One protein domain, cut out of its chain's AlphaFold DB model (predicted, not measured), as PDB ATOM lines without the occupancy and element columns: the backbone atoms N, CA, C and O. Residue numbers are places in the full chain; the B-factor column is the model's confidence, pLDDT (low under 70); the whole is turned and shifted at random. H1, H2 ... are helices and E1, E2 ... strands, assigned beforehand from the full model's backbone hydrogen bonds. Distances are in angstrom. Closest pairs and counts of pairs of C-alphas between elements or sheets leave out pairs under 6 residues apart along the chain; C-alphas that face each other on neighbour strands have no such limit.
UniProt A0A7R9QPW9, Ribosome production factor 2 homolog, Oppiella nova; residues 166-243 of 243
ATOM      1  N   THR A 166     215.298 217.851 147.933       88.50
ATOM      2  CA  THR A 166     213.995 217.777 148.601       88.50
ATOM      3  C   THR A 166     213.538 219.178 148.997       88.50
ATOM      4  O   THR A 166     214.368 220.053 149.277       88.50
ATOM      5  N   SER A 167     212.228 219.413 149.034       89.88
ATOM      6  CA  SER A 167     211.693 220.673 149.545       89.88
ATOM      7  C   SER A 167     212.057 220.867 151.021       89.88
ATOM      8  O   SER A 167     212.032 219.941 151.834       89.88
ATOM      9  N   VAL A 168     212.438 222.095 151.376       88.31
ATOM     10  CA  VAL A 168     212.791 222.450 152.756       88.31
ATOM     11  C   VAL A 168     211.529 222.462 153.612       88.31
ATOM     12  O   VAL A 168     210.532 223.069 153.230       88.31
ATOM     13  N   GLY A 169     211.584 221.838 154.790       87.19
ATOM     14  CA  GLY A 169     210.445 221.767 155.710       87.19
ATOM     15  C   GLY A 169     209.434 220.666 155.391       87.19
ATOM     16  O   GLY A 169     208.427 220.563 156.088       87.19
ATOM     17  N   THR A 170     209.697 219.829 154.382       90.50
ATOM     18  CA  THR A 170     208.927 218.605 154.149       90.50
ATOM     19  C   THR A 170     209.019 217.689 155.367       90.50
ATOM     20  O   THR A 170     210.112 217.455 155.882       90.50
ATOM     21  N   LYS A 171     207.878 217.159 155.829       93.06
ATOM     22  CA  LYS A 171     207.849 216.180 156.921       93.06
ATOM     23  C   LYS A 171     208.533 214.889 156.449       93.06
ATOM     24  O   LYS A 171     208.029 214.270 155.509       93.06
ATOM     25  N   PRO A 172     209.658 214.478 157.057       94.75
ATOM     26  CA  PRO A 172     210.354 213.280 156.623       94.75
ATOM     27  C   PRO A 172     209.622 212.029 157.106       94.75
ATOM     28  O   PRO A 172     209.022 212.002 158.183       94.75
ATOM     29  N   ILE A 173     209.729 210.960 156.327       95.44
ATOM     30  CA  ILE A 173     209.438 209.608 156.796       95.44
ATOM     31  C   ILE A 173     210.630 209.179 157.650       95.44
ATOM     32  O   ILE A 173     211.764 209.244 157.185       95.44
ATOM     33  N   VAL A 174     210.399 208.747 158.887       97.38
ATOM     34  CA  VAL A 174     211.467 208.232 159.754       97.38
ATOM     35  C   VAL A 174     211.261 206.737 159.938       97.38
ATOM     36  O   VAL A 174     210.195 206.306 160.371       97.38
ATOM     37  N   THR A 175     212.269 205.943 159.590       97.88
ATOM     38  CA  THR A 175     212.226 204.480 159.697       97.88
ATOM     39  C   THR A 175     213.348 203.973 160.587       97.88
ATOM     40  O   THR A 175     214.461 204.499 160.564       97.88
ATOM     41  N   PHE A 176     213.048 202.939 161.371       98.50
ATOM     42  CA  PHE A 176     214.005 202.247 162.230       98.50
ATOM     43  C   PHE A 176     214.037 200.768 161.844       98.50
ATOM     44  O   PHE A 176     212.998 200.173 161.565       98.50
ATOM     45  N   SER A 177     215.224 200.173 161.799       98.00
ATOM     46  CA  SER A 177     215.423 198.751 161.505       98.00
ATOM     47  C   SER A 177     216.525 198.173 162.391       98.00
ATOM     48  O   SER A 177     217.467 198.880 162.740       98.00
ATOM     49  N   GLY A 178     216.420 196.890 162.730       97.44
ATOM     50  CA  GLY A 178     217.338 196.198 163.639       97.44
ATOM     51  C   GLY A 178     216.711 195.952 165.013       97.44
ATOM     52  O   GLY A 178     216.144 196.862 165.610       97.44
ATOM     53  N   GLN A 179     216.823 194.714 165.505       96.50
ATOM     54  CA  GLN A 179     216.140 194.243 166.721       96.50
ATOM     55  C   GLN A 179     216.566 194.991 167.993       96.50
ATOM     56  O   GLN A 179     215.771 195.113 168.922       96.50
ATOM     57  N   ALA A 180     217.785 195.541 168.026       97.75
ATOM     58  CA  ALA A 180     218.282 196.302 169.172       97.75
ATOM     59  C   ALA A 180     217.350 197.470 169.538       97.75
ATOM     60  O   ALA A 180     217.112 197.719 170.713       97.75
ATOM     61  N   PHE A 181     216.724 198.126 168.551       98.19
ATOM     62  CA  PHE A 181     215.763 199.209 168.791       98.19
ATOM     63  C   PHE A 181     214.490 198.800 169.537       98.19
ATOM     64  O   PHE A 181     213.785 199.684 170.031       98.19
ATOM     65  N   ASP A 182     214.191 197.505 169.598       96.31
ATOM     66  CA  ASP A 182     212.999 196.968 170.248       96.31
ATOM     67  C   ASP A 182     213.345 196.171 171.515       96.31
ATOM     68  O   ASP A 182     212.493 196.043 172.388       96.31
ATOM     69  N   VAL A 183     214.588 195.697 171.663       97.25
ATOM     70  CA  VAL A 183     215.020 194.853 172.793       97.25
ATOM     71  C   VAL A 183     215.943 195.590 173.766       97.25
ATOM     72  O   VAL A 183     215.798 195.444 174.978       97.25
ATOM     73  N   GLU A 184     216.893 196.383 173.269       97.62
ATOM     74  CA  GLU A 184     217.936 196.984 174.102       97.62
ATOM     75  C   GLU A 184     217.500 198.358 174.642       97.62
ATOM     76  O   GLU A 184     217.208 199.262 173.851       97.62
ATOM     77  N   PRO A 185     217.498 198.580 175.972       97.44
ATOM     78  CA  PRO A 185     216.996 199.825 176.563       97.44
ATOM     79  C   PRO A 185     217.695 201.097 176.066       97.44
ATOM     80  O   PRO A 185     217.046 202.127 175.881       97.44
ATOM     81  N   ASP A 186     219.008 201.044 175.825       96.44
ATOM     82  CA  ASP A 186     219.764 202.192 175.308       96.44
ATOM     83  C   ASP A 186     219.345 202.552 173.881       96.44
ATOM     84  O   ASP A 186     219.117 203.724 173.574       96.44
ATOM     85  N   TYR A 187     219.151 201.550 173.022       98.00
ATOM     86  CA  TYR A 187     218.663 201.756 171.661       98.00
ATOM     87  C   TYR A 187     217.206 202.218 171.639       98.00
ATOM     88  O   TYR A 187     216.865 203.083 170.834       98.00
ATOM     89  N   GLN A 188     216.345 201.711 172.526       98.06
ATOM     90  CA  GLN A 188     214.960 202.179 172.658       98.06
ATOM     91  C   GLN A 188     214.902 203.670 173.021       98.06
ATOM     92  O   GLN A 188     214.167 204.443 172.396       98.06
ATOM     93  N   ARG A 189     215.712 204.104 173.997       97.81
ATOM     94  CA  ARG A 189     215.796 205.519 174.381       97.81
ATOM     95  C   ARG A 189     216.410 206.378 173.272       97.81
ATOM     96  O   ARG A 189     215.876 207.443 172.965       97.81
ATOM     97  N   LEU A 190     217.460 205.897 172.606       98.12
ATOM     98  CA  LEU A 190     218.053 206.583 171.455       98.12
ATOM     99  C   LEU A 190     217.060 206.704 170.285       98.12
ATOM    100  O   LEU A 190     216.972 207.762 169.668       98.12
ATOM    101  N   LYS A 191     216.266 205.666 169.998       98.19
ATOM    102  CA  LYS A 191     215.174 205.698 169.007       98.19
ATOM    103  C   LYS A 191     214.145 206.762 169.355       98.19
ATOM    104  O   LYS A 191     213.756 207.522 168.470       98.19
ATOM    105  N   ASN A 192     213.745 206.860 170.624       97.81
ATOM    106  CA  ASN A 192     212.835 207.911 171.082       97.81
ATOM    107  C   ASN A 192     213.422 209.312 170.846       97.81
ATOM    108  O   ASN A 192     212.744 210.165 170.274       97.81
ATOM    109  N   LEU A 193     214.690 209.525 171.209       98.19
ATOM    110  CA  LEU A 193     215.390 210.785 170.966       98.19
ATOM    111  C   LEU A 193     215.464 211.124 169.471       98.19
ATOM    112  O   LEU A 193     215.116 212.232 169.073       98.19
ATOM    113  N   LEU A 194     215.910 210.186 168.632       98.00
ATOM    114  CA  LEU A 194     216.076 210.403 167.192       98.00
ATOM    115  C   LEU A 194     214.734 210.653 166.496       98.00
ATOM    116  O   LEU A 194     214.659 211.498 165.602       98.00
ATOM    117  N   LEU A 195     213.672 209.962 166.916       97.19
ATOM    118  CA  LEU A 195     212.325 210.200 166.408       97.19
ATOM    119  C   LEU A 195     211.874 211.628 166.734       97.19
ATOM    120  O   LEU A 195     211.493 212.366 165.830       97.19
ATOM    121  N   ASP A 196     212.005 212.054 167.988       95.25
ATOM    122  CA  ASP A 196     211.671 213.413 168.430       95.25
ATOM    123  C   ASP A 196     212.531 214.483 167.723       95.25
ATOM    124  O   ASP A 196     212.075 215.573 167.351       95.25
ATOM    125  N   PHE A 197     213.794 214.145 167.449       97.25
ATOM    126  CA  PHE A 197     214.714 215.025 166.747       97.25
ATOM    127  C   PHE A 197     214.344 215.202 165.273       97.25
ATOM    128  O   PHE A 197     214.396 216.329 164.784       97.25
ATOM    129  N   PHE A 198     213.931 214.154 164.555       96.44
ATOM    130  CA  PHE A 198     213.778 214.201 163.093       96.44
ATOM    131  C   PHE A 198     212.335 214.144 162.563       96.44
ATOM    132  O   PHE A 198     212.123 214.568 161.432       96.44
ATOM    133  N   ALA A 199     211.327 213.707 163.327       92.62
ATOM    134  CA  ALA A 199     209.965 213.464 162.811       92.62
ATOM    135  C   ALA A 199     209.193 214.716 162.340       92.62
ATOM    136  O   ALA A 199     208.236 214.602 161.566       92.62
ATOM    137  N   GLY A 200     209.585 215.911 162.791       91.31
ATOM    138  CA  GLY A 200     208.925 217.169 162.422       91.31
ATOM    139  C   GLY A 200     207.563 217.377 163.113       91.31
ATOM    140  O   GLY A 200     207.378 216.878 164.216       91.31
ATOM    141  N   PRO A 201     206.636 218.158 162.522       91.56
ATOM    142  CA  PRO A 201     205.336 218.477 163.125       91.56
ATOM    143  C   PRO A 201     204.376 217.289 163.129       91.56
ATOM    144  O   PRO A 201     204.349 216.524 162.162       91.56
ATOM    145  N   ASP A 202     203.524 217.191 164.145       90.44
ATOM    146  CA  ASP A 202     202.361 216.304 164.113       90.44
ATOM    147  C   ASP A 202     201.295 216.879 163.180       90.44
ATOM    148  O   ASP A 202     200.995 218.074 163.201       90.44
ATOM    149  N   VAL A 203     200.785 216.032 162.287       91.38
ATOM    150  CA  VAL A 203     199.856 216.418 161.223       91.38
ATOM    151  C   VAL A 203     198.801 215.334 161.052       91.38
ATOM    152  O   VAL A 203     199.118 214.149 161.086       91.38
ATOM    153  N   GLU A 204     197.558 215.743 160.819       93.19
ATOM    154  CA  GLU A 204     196.436 214.818 160.599       93.19
ATOM    155  C   GLU A 204     196.462 214.194 159.198       93.19
ATOM    156  O   GLU A 204     195.994 213.078 158.991       93.19
ATOM    157  N   ALA A 205     197.024 214.910 158.221       91.62
ATOM    158  CA  ALA A 205     197.084 214.473 156.835       91.62
ATOM    159  C   ALA A 205     198.373 214.931 156.147       91.62
ATOM    160  O   ALA A 205     198.877 216.032 156.377       91.62
ATOM    161  N   ILE A 206     198.880 214.088 155.245       90.81
ATOM    162  CA  ILE A 206     200.053 214.364 154.412       90.81
ATOM    163  C   ILE A 206     199.657 214.194 152.947       90.81
ATOM    164  O   ILE A 206     199.013 213.218 152.564       90.81
ATOM    165  N   ARG A 207     200.056 215.147 152.103       90.00
ATOM    166  CA  ARG A 207     199.885 215.034 150.649       90.00
ATOM    167  C   ARG A 207     200.877 214.014 150.100       90.00
ATOM    168  O   ARG A 207     202.049 214.065 150.452       90.00
ATOM    169  N   LEU A 208     200.446 213.170 149.162       86.81
ATOM    170  CA  LEU A 208     201.325 212.180 148.521       86.81
ATOM    171  C   LEU A 208     202.573 212.811 147.886       86.81
ATOM    172  O   LEU A 208     203.665 212.274 148.021       86.81
ATOM    173  N   SER A 209     202.431 213.982 147.258       86.94
ATOM    174  CA  SER A 209     203.562 214.728 146.690       86.94
ATOM    175  C   SER A 209     204.544 215.256 147.742       86.94
ATOM    176  O   SER A 209     205.650 215.632 147.391       86.94
ATOM    177  N   GLY A 210     204.145 215.307 149.016       89.12
ATOM    178  CA  GLY A 210     205.003 215.682 150.139       89.12
ATOM    179  C   GLY A 210     205.811 214.515 150.708       89.12
ATOM    180  O   GLY A 210     206.635 214.731 151.588       89.12
ATOM    181  N   LEU A 211     205.620 213.284 150.226       91.62
ATOM    182  CA  LEU A 211     206.425 212.128 150.626       91.62
ATOM    183  C   LEU A 211     207.729 212.093 149.821       91.62
ATOM    184  O   LEU A 211     207.931 211.216 148.986       91.62
ATOM    185  N   GLU A 212     208.596 213.082 150.033       93.31
ATOM    186  CA  GLU A 212     209.824 213.258 149.242       93.31
ATOM    187  C   GLU A 212     211.083 212.731 149.927       93.31
ATOM    188  O   GLU A 212     212.089 212.480 149.260       93.31
ATOM    189  N   HIS A 213     211.069 212.604 151.253       94.00
ATOM    190  CA  HIS A 213     212.275 212.394 152.048       94.00
ATOM    191  C   HIS A 213     212.071 211.308 153.099       94.00
ATOM    192  O   HIS A 213     211.083 211.322 153.830       94.00
ATOM    193  N   CYS A 214     213.018 210.375 153.171       96.00
ATOM    194  CA  CYS A 214     213.062 209.324 154.177       96.00
ATOM    195  C   CYS A 214     214.409 209.351 154.905       96.00
ATOM    196  O   CYS A 214     215.468 209.314 154.274       96.00
ATOM    197  N   ILE A 215     214.364 209.398 156.232       97.69
ATOM    198  CA  ILE A 215     215.506 209.207 157.119       97.69
ATOM    199  C   ILE A 215     215.401 207.794 157.685       97.69
ATOM    200  O   ILE A 215     214.415 207.441 158.332       97.69
ATOM    201  N   GLN A 216     216.419 206.980 157.438       98.25
ATOM    202  CA  GLN A 216     216.489 205.608 157.924       98.25
ATOM    203  C   GLN A 216     217.586 205.477 158.971       98.25
ATOM    204  O   GLN A 216     218.715 205.926 158.756       98.25
ATOM    205  N   PHE A 217     217.252 204.804 160.066       98.56
ATOM    206  CA  PHE A 217     218.174 204.364 161.098       98.56
ATOM    207  C   PHE A 217     218.209 202.839 161.127       98.56
ATOM    208  O   PHE A 217     217.171 202.194 161.260       98.56
ATOM    209  N   VAL A 218     219.399 202.254 161.020       98.62
ATOM    210  CA  VAL A 218     219.596 200.802 161.118       98.62
ATOM    211  C   VAL A 218     220.567 200.504 162.251       98.62
ATOM    212  O   VAL A 218     221.703 200.969 162.208       98.62
ATOM    213  N   ALA A 219     220.130 199.747 163.254       98.25
ATOM    214  CA  ALA A 219     221.001 199.212 164.293       98.25
ATOM    215  C   ALA A 219     221.651 197.917 163.789       98.25
ATOM    216  O   ALA A 219     220.951 196.954 163.476       98.25
ATOM    217  N   LEU A 220     222.978 197.915 163.678       96.62
ATOM    218  CA  LEU A 220     223.767 196.786 163.187       96.62
ATOM    219  C   LEU A 220     225.161 196.820 163.820       96.62
ATOM    220  O   LEU A 220     225.794 197.875 163.834       96.62
ATOM    221  N   ASP A 221     225.632 195.679 164.328       94.38
ATOM    222  CA  ASP A 221     226.986 195.487 164.876       94.38
ATOM    223  C   ASP A 221     227.413 196.565 165.891       94.38
ATOM    224  O   ASP A 221     228.497 197.145 165.801       94.38
ATOM    225  N   GLY A 222     226.528 196.897 166.837       93.81
ATOM    226  CA  GLY A 222     226.797 197.920 167.856       93.81
ATOM    227  C   GLY A 222     226.843 199.359 167.320       93.81
ATOM    228  O   GLY A 222     227.235 200.277 168.036       93.81
ATOM    229  N   LYS A 223     226.447 199.591 166.062       95.94
ATOM    230  CA  LYS A 223     226.388 200.913 165.424       95.94
ATOM    231  C   LYS A 223     224.967 201.260 164.998       95.94
ATOM    232  O   LYS A 223     224.138 200.388 164.746       95.94
ATOM    233  N   VAL A 224     224.703 202.559 164.865       97.94
ATOM    234  CA  VAL A 224     223.493 203.078 164.218       97.94
ATOM    235  C   VAL A 224     223.884 203.713 162.890       97.94
ATOM    236  O   VAL A 224     224.534 204.757 162.839       97.94
ATOM    237  N   LEU A 225     223.479 203.084 161.794       98.19
ATOM    238  CA  LEU A 225     223.642 203.620 160.452       98.19
ATOM    239  C   LEU A 225     222.506 204.598 160.169       98.19
ATOM    240  O   LEU A 225     221.345 204.204 160.131       98.19
ATOM    241  N   MET A 226     222.844 205.862 159.921       97.75
ATOM    242  CA  MET A 226     221.891 206.870 159.458       97.75
ATOM    243  C   MET A 226     222.016 207.060 157.944       97.75
ATOM    244  O   MET A 226     223.124 207.189 157.408       97.75
ATOM    245  N   ARG A 227     220.884 207.082 157.239       96.38
ATOM    246  CA  ARG A 227     220.806 207.344 155.796       96.38
ATOM    247  C   ARG A 227     219.657 208.294 155.486       96.38
ATOM    248  O   ARG A 227     218.625 208.275 156.146       96.38
ATOM    249  N   SER A 228     219.856 209.122 154.466       94.31
ATOM    250  CA  SER A 228     218.877 210.089 153.976       94.31
ATOM    251  C   SER A 228     218.593 209.790 152.510       94.31
ATOM    252  O   SER A 228     219.491 209.897 151.675       94.31
ATOM    253  N   TYR A 229     217.352 209.428 152.200       94.81
ATOM    254  CA  TYR A 229     216.905 209.033 150.871       94.81
ATOM    255  C   TYR A 229     215.870 210.006 150.327       94.81
ATOM    256  O   TYR A 229     214.956 210.425 151.038       94.81
ATOM    257  N   ARG A 230     215.970 210.305 149.031       93.50
ATOM    258  CA  ARG A 230     214.860 210.893 148.287       93.50
ATOM    259  C   ARG A 230     213.920 209.780 147.837       93.50
ATOM    260  O   ARG A 230     214.357 208.828 147.195       93.50
ATOM    261  N   VAL A 231     212.642 209.925 148.150       93.38
ATOM    262  CA  VAL A 231     211.582 208.994 147.765       93.38
ATOM    263  C   VAL A 231     211.161 209.283 146.323       93.38
ATOM    264  O   VAL A 231     210.983 210.438 145.934       93.38
ATOM    265  N   ALA A 232     211.020 208.234 145.512       91.06
ATOM    266  CA  ALA A 232     210.605 208.341 144.117       91.06
ATOM    267  C   ALA A 232     209.417 207.415 143.847       91.06
ATOM    268  O   ALA A 232     209.578 206.207 143.726       91.06
ATOM    269  N   LEU A 233     208.226 207.993 143.705       91.12
ATOM    270  CA  LEU A 233     207.012 207.237 143.408       91.12
ATOM    271  C   LEU A 233     206.943 206.921 141.906       91.12
ATOM    272  O   LEU A 233     206.838 207.822 141.074       91.12
ATOM    273  N   LYS A 234     207.009 205.636 141.554       92.12
ATOM    274  CA  LYS A 234     206.976 205.125 140.174       92.12
ATOM    275  C   LYS A 234     205.656 204.412 139.876       92.12
ATOM    276  O   LYS A 234     205.005 203.862 140.766       92.12
ATOM    277  N   LYS A 235     205.271 204.378 138.595       93.19
ATOM    278  CA  LYS A 235     204.093 203.629 138.124       93.19
ATOM    279  C   LYS A 235     204.279 202.129 138.398       93.19
ATOM    280  O   LYS A 235     205.329 201.577 138.084       93.19
ATOM    281  N   SER A 236     203.262 201.484 138.968       93.56
ATOM    282  CA  SER A 236     203.285 200.066 139.377       93.56
ATOM    283  C   SER A 236     202.226 199.192 138.687       93.56
ATOM    284  O   SER A 236     202.260 197.979 138.839       93.56
ATOM    285  N   GLY A 237     201.262 199.794 137.977       92.38
ATOM    286  CA  GLY A 237     200.098 199.085 137.424       92.38
ATOM    287  C   GLY A 237     198.960 198.839 138.425       92.38
ATOM    288  O   GLY A 237     197.913 198.342 138.030       92.38
ATOM    289  N   THR A 238     199.127 199.224 139.694       93.81
ATOM    290  CA  THR A 238     198.082 199.150 140.731       93.81
ATOM    291  C   THR A 238     197.759 200.542 141.284       93.81
ATOM    292  O   THR A 238     198.350 201.542 140.872       93.81
ATOM    293  N   ARG A 239     196.824 200.617 142.242       90.69
ATOM    294  CA  ARG A 239     196.488 201.865 142.952       90.69
ATOM    295  C   ARG A 239     197.644 202.398 143.815       90.69
ATOM    296  O   ARG A 239     197.672 203.593 144.097       90.69
ATOM    297  N   LEU A 240     198.579 201.543 144.238       90.69
ATOM    298  CA  LEU A 240     199.713 201.923 145.084       90.69
ATOM    299  C   LEU A 240     200.976 202.115 144.235       90.69
ATOM    300  O   LEU A 240     201.300 201.224 143.451       90.69
ATOM    301  N   PRO A 241     201.719 203.228 144.368       90.75
ATOM    302  CA  PRO A 241     202.949 203.434 143.607       90.75
ATOM    303  C   PRO A 241     204.044 202.445 144.024       90.75
ATOM    304  O   PRO A 241     204.086 201.979 145.161       90.75
ATOM    305  N   ARG A 242     204.973 202.166 143.106       91.31
ATOM    306  CA  ARG A 242     206.232 201.493 143.437       91.31
ATOM    307  C   ARG A 242     207.177 202.537 144.023       91.31
ATOM    308  O   ARG A 242     207.430 203.542 143.360       91.31
ATOM    309  N   VAL A 243     207.662 202.297 145.238       90.25
ATOM    310  CA  VAL A 243     208.608 203.168 145.958       90.25
ATOM    311  C   VAL A 243     210.043 202.730 145.687       90.25
ATOM    312  O   VAL A 243     210.266 201.502 145.591       90.25
TER     313      VAL A 243
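This is residues 166 to 243 of the 243 residues of the protein "Ribosome production factor 2 homolog" of Oppiella nova (UniProt A0A7R9QPW9). A small slab of three strands, E1, E2 and E3, has one long helix, H2, packed over one face and running along the strands, with no named helix over the other face. The short helix H1 makes the turn between E1 and H2 near one end of the slab; towards the other end lie two long loops, residues 199 to 212 between H2 and E2, and residues 231 to 243 after E3, which fold back on themselves. The 78 printed residues hold two named helices and three named strands, in the order E1 H1 H2 E2 E3; the sheet order is E1, E2, E3, mixed, and the class is mixed, helices and strands. The whole is loose, with a radius of gyration of the C-alphas of 14.5 A and spans of 40 by 27 by 20 A.

E1, residues 173 to 177, begins at C-alpha 173, (209.438, 209.608, 156.796). H1 is residues 180 to 183. H2, residues 185 to 198, is 20.0 A long and begins at C-alpha 185, (216.996, 199.825, 176.563). E2, residues 213 to 220, is 22.4 A long. E3, residues 223 to 230, is 22.9 A long and ends at C-alpha 230, (214.860, 210.893, 148.287).

E1 and E2 are parallel, at 14 degrees, with N 175 and O 215 within hydrogen-bond range at 2.9 A. E2, the inner strand, and E3 form a hairpin, antiparallel at 160 degrees, with N 218 and O 225 at 2.9 A and N 225 and O 218 at 2.8 A. H2 is on the sheet at a height of 9.5 A, over E1 and E2, in two layers, a helix on one face of a sheet. On the local plane H2 and E2 stand at 14 degrees, and H2 runs along the strands. The closest C-alphas of H2 and E1 are those of Leu 195 and Val 174, 7.0 A apart. H1 only grazes the sheet, with residues 180 to 182. H1 and H2 touch only at the corner, by residues 187 to 191 of H2; their closest C-alphas are those of Phe 181 and Tyr 187, 4.8 A apart. E1, H1, H2 and E2 form a strand-helix-strand unit, two parallel neighbour strands with helices between them along the chain, and its crossover is left-handed. In H2 every O i to N i+4 pair is within hydrogen-bond range; H1 is too short for such a pair.

The two C-alphas farthest apart, those of Asp 186 and Gly 237, are 42.8 A apart. The printed part has no cut and ends at Val 243, the chain's last residue. The link from H2 to E2 is long, with 14 residues, and the links E1 to H1, H1 to H2 and E2 to E3 are tight. The mean pLDDT of the printed part is 94.4, and no printed residue is under 70.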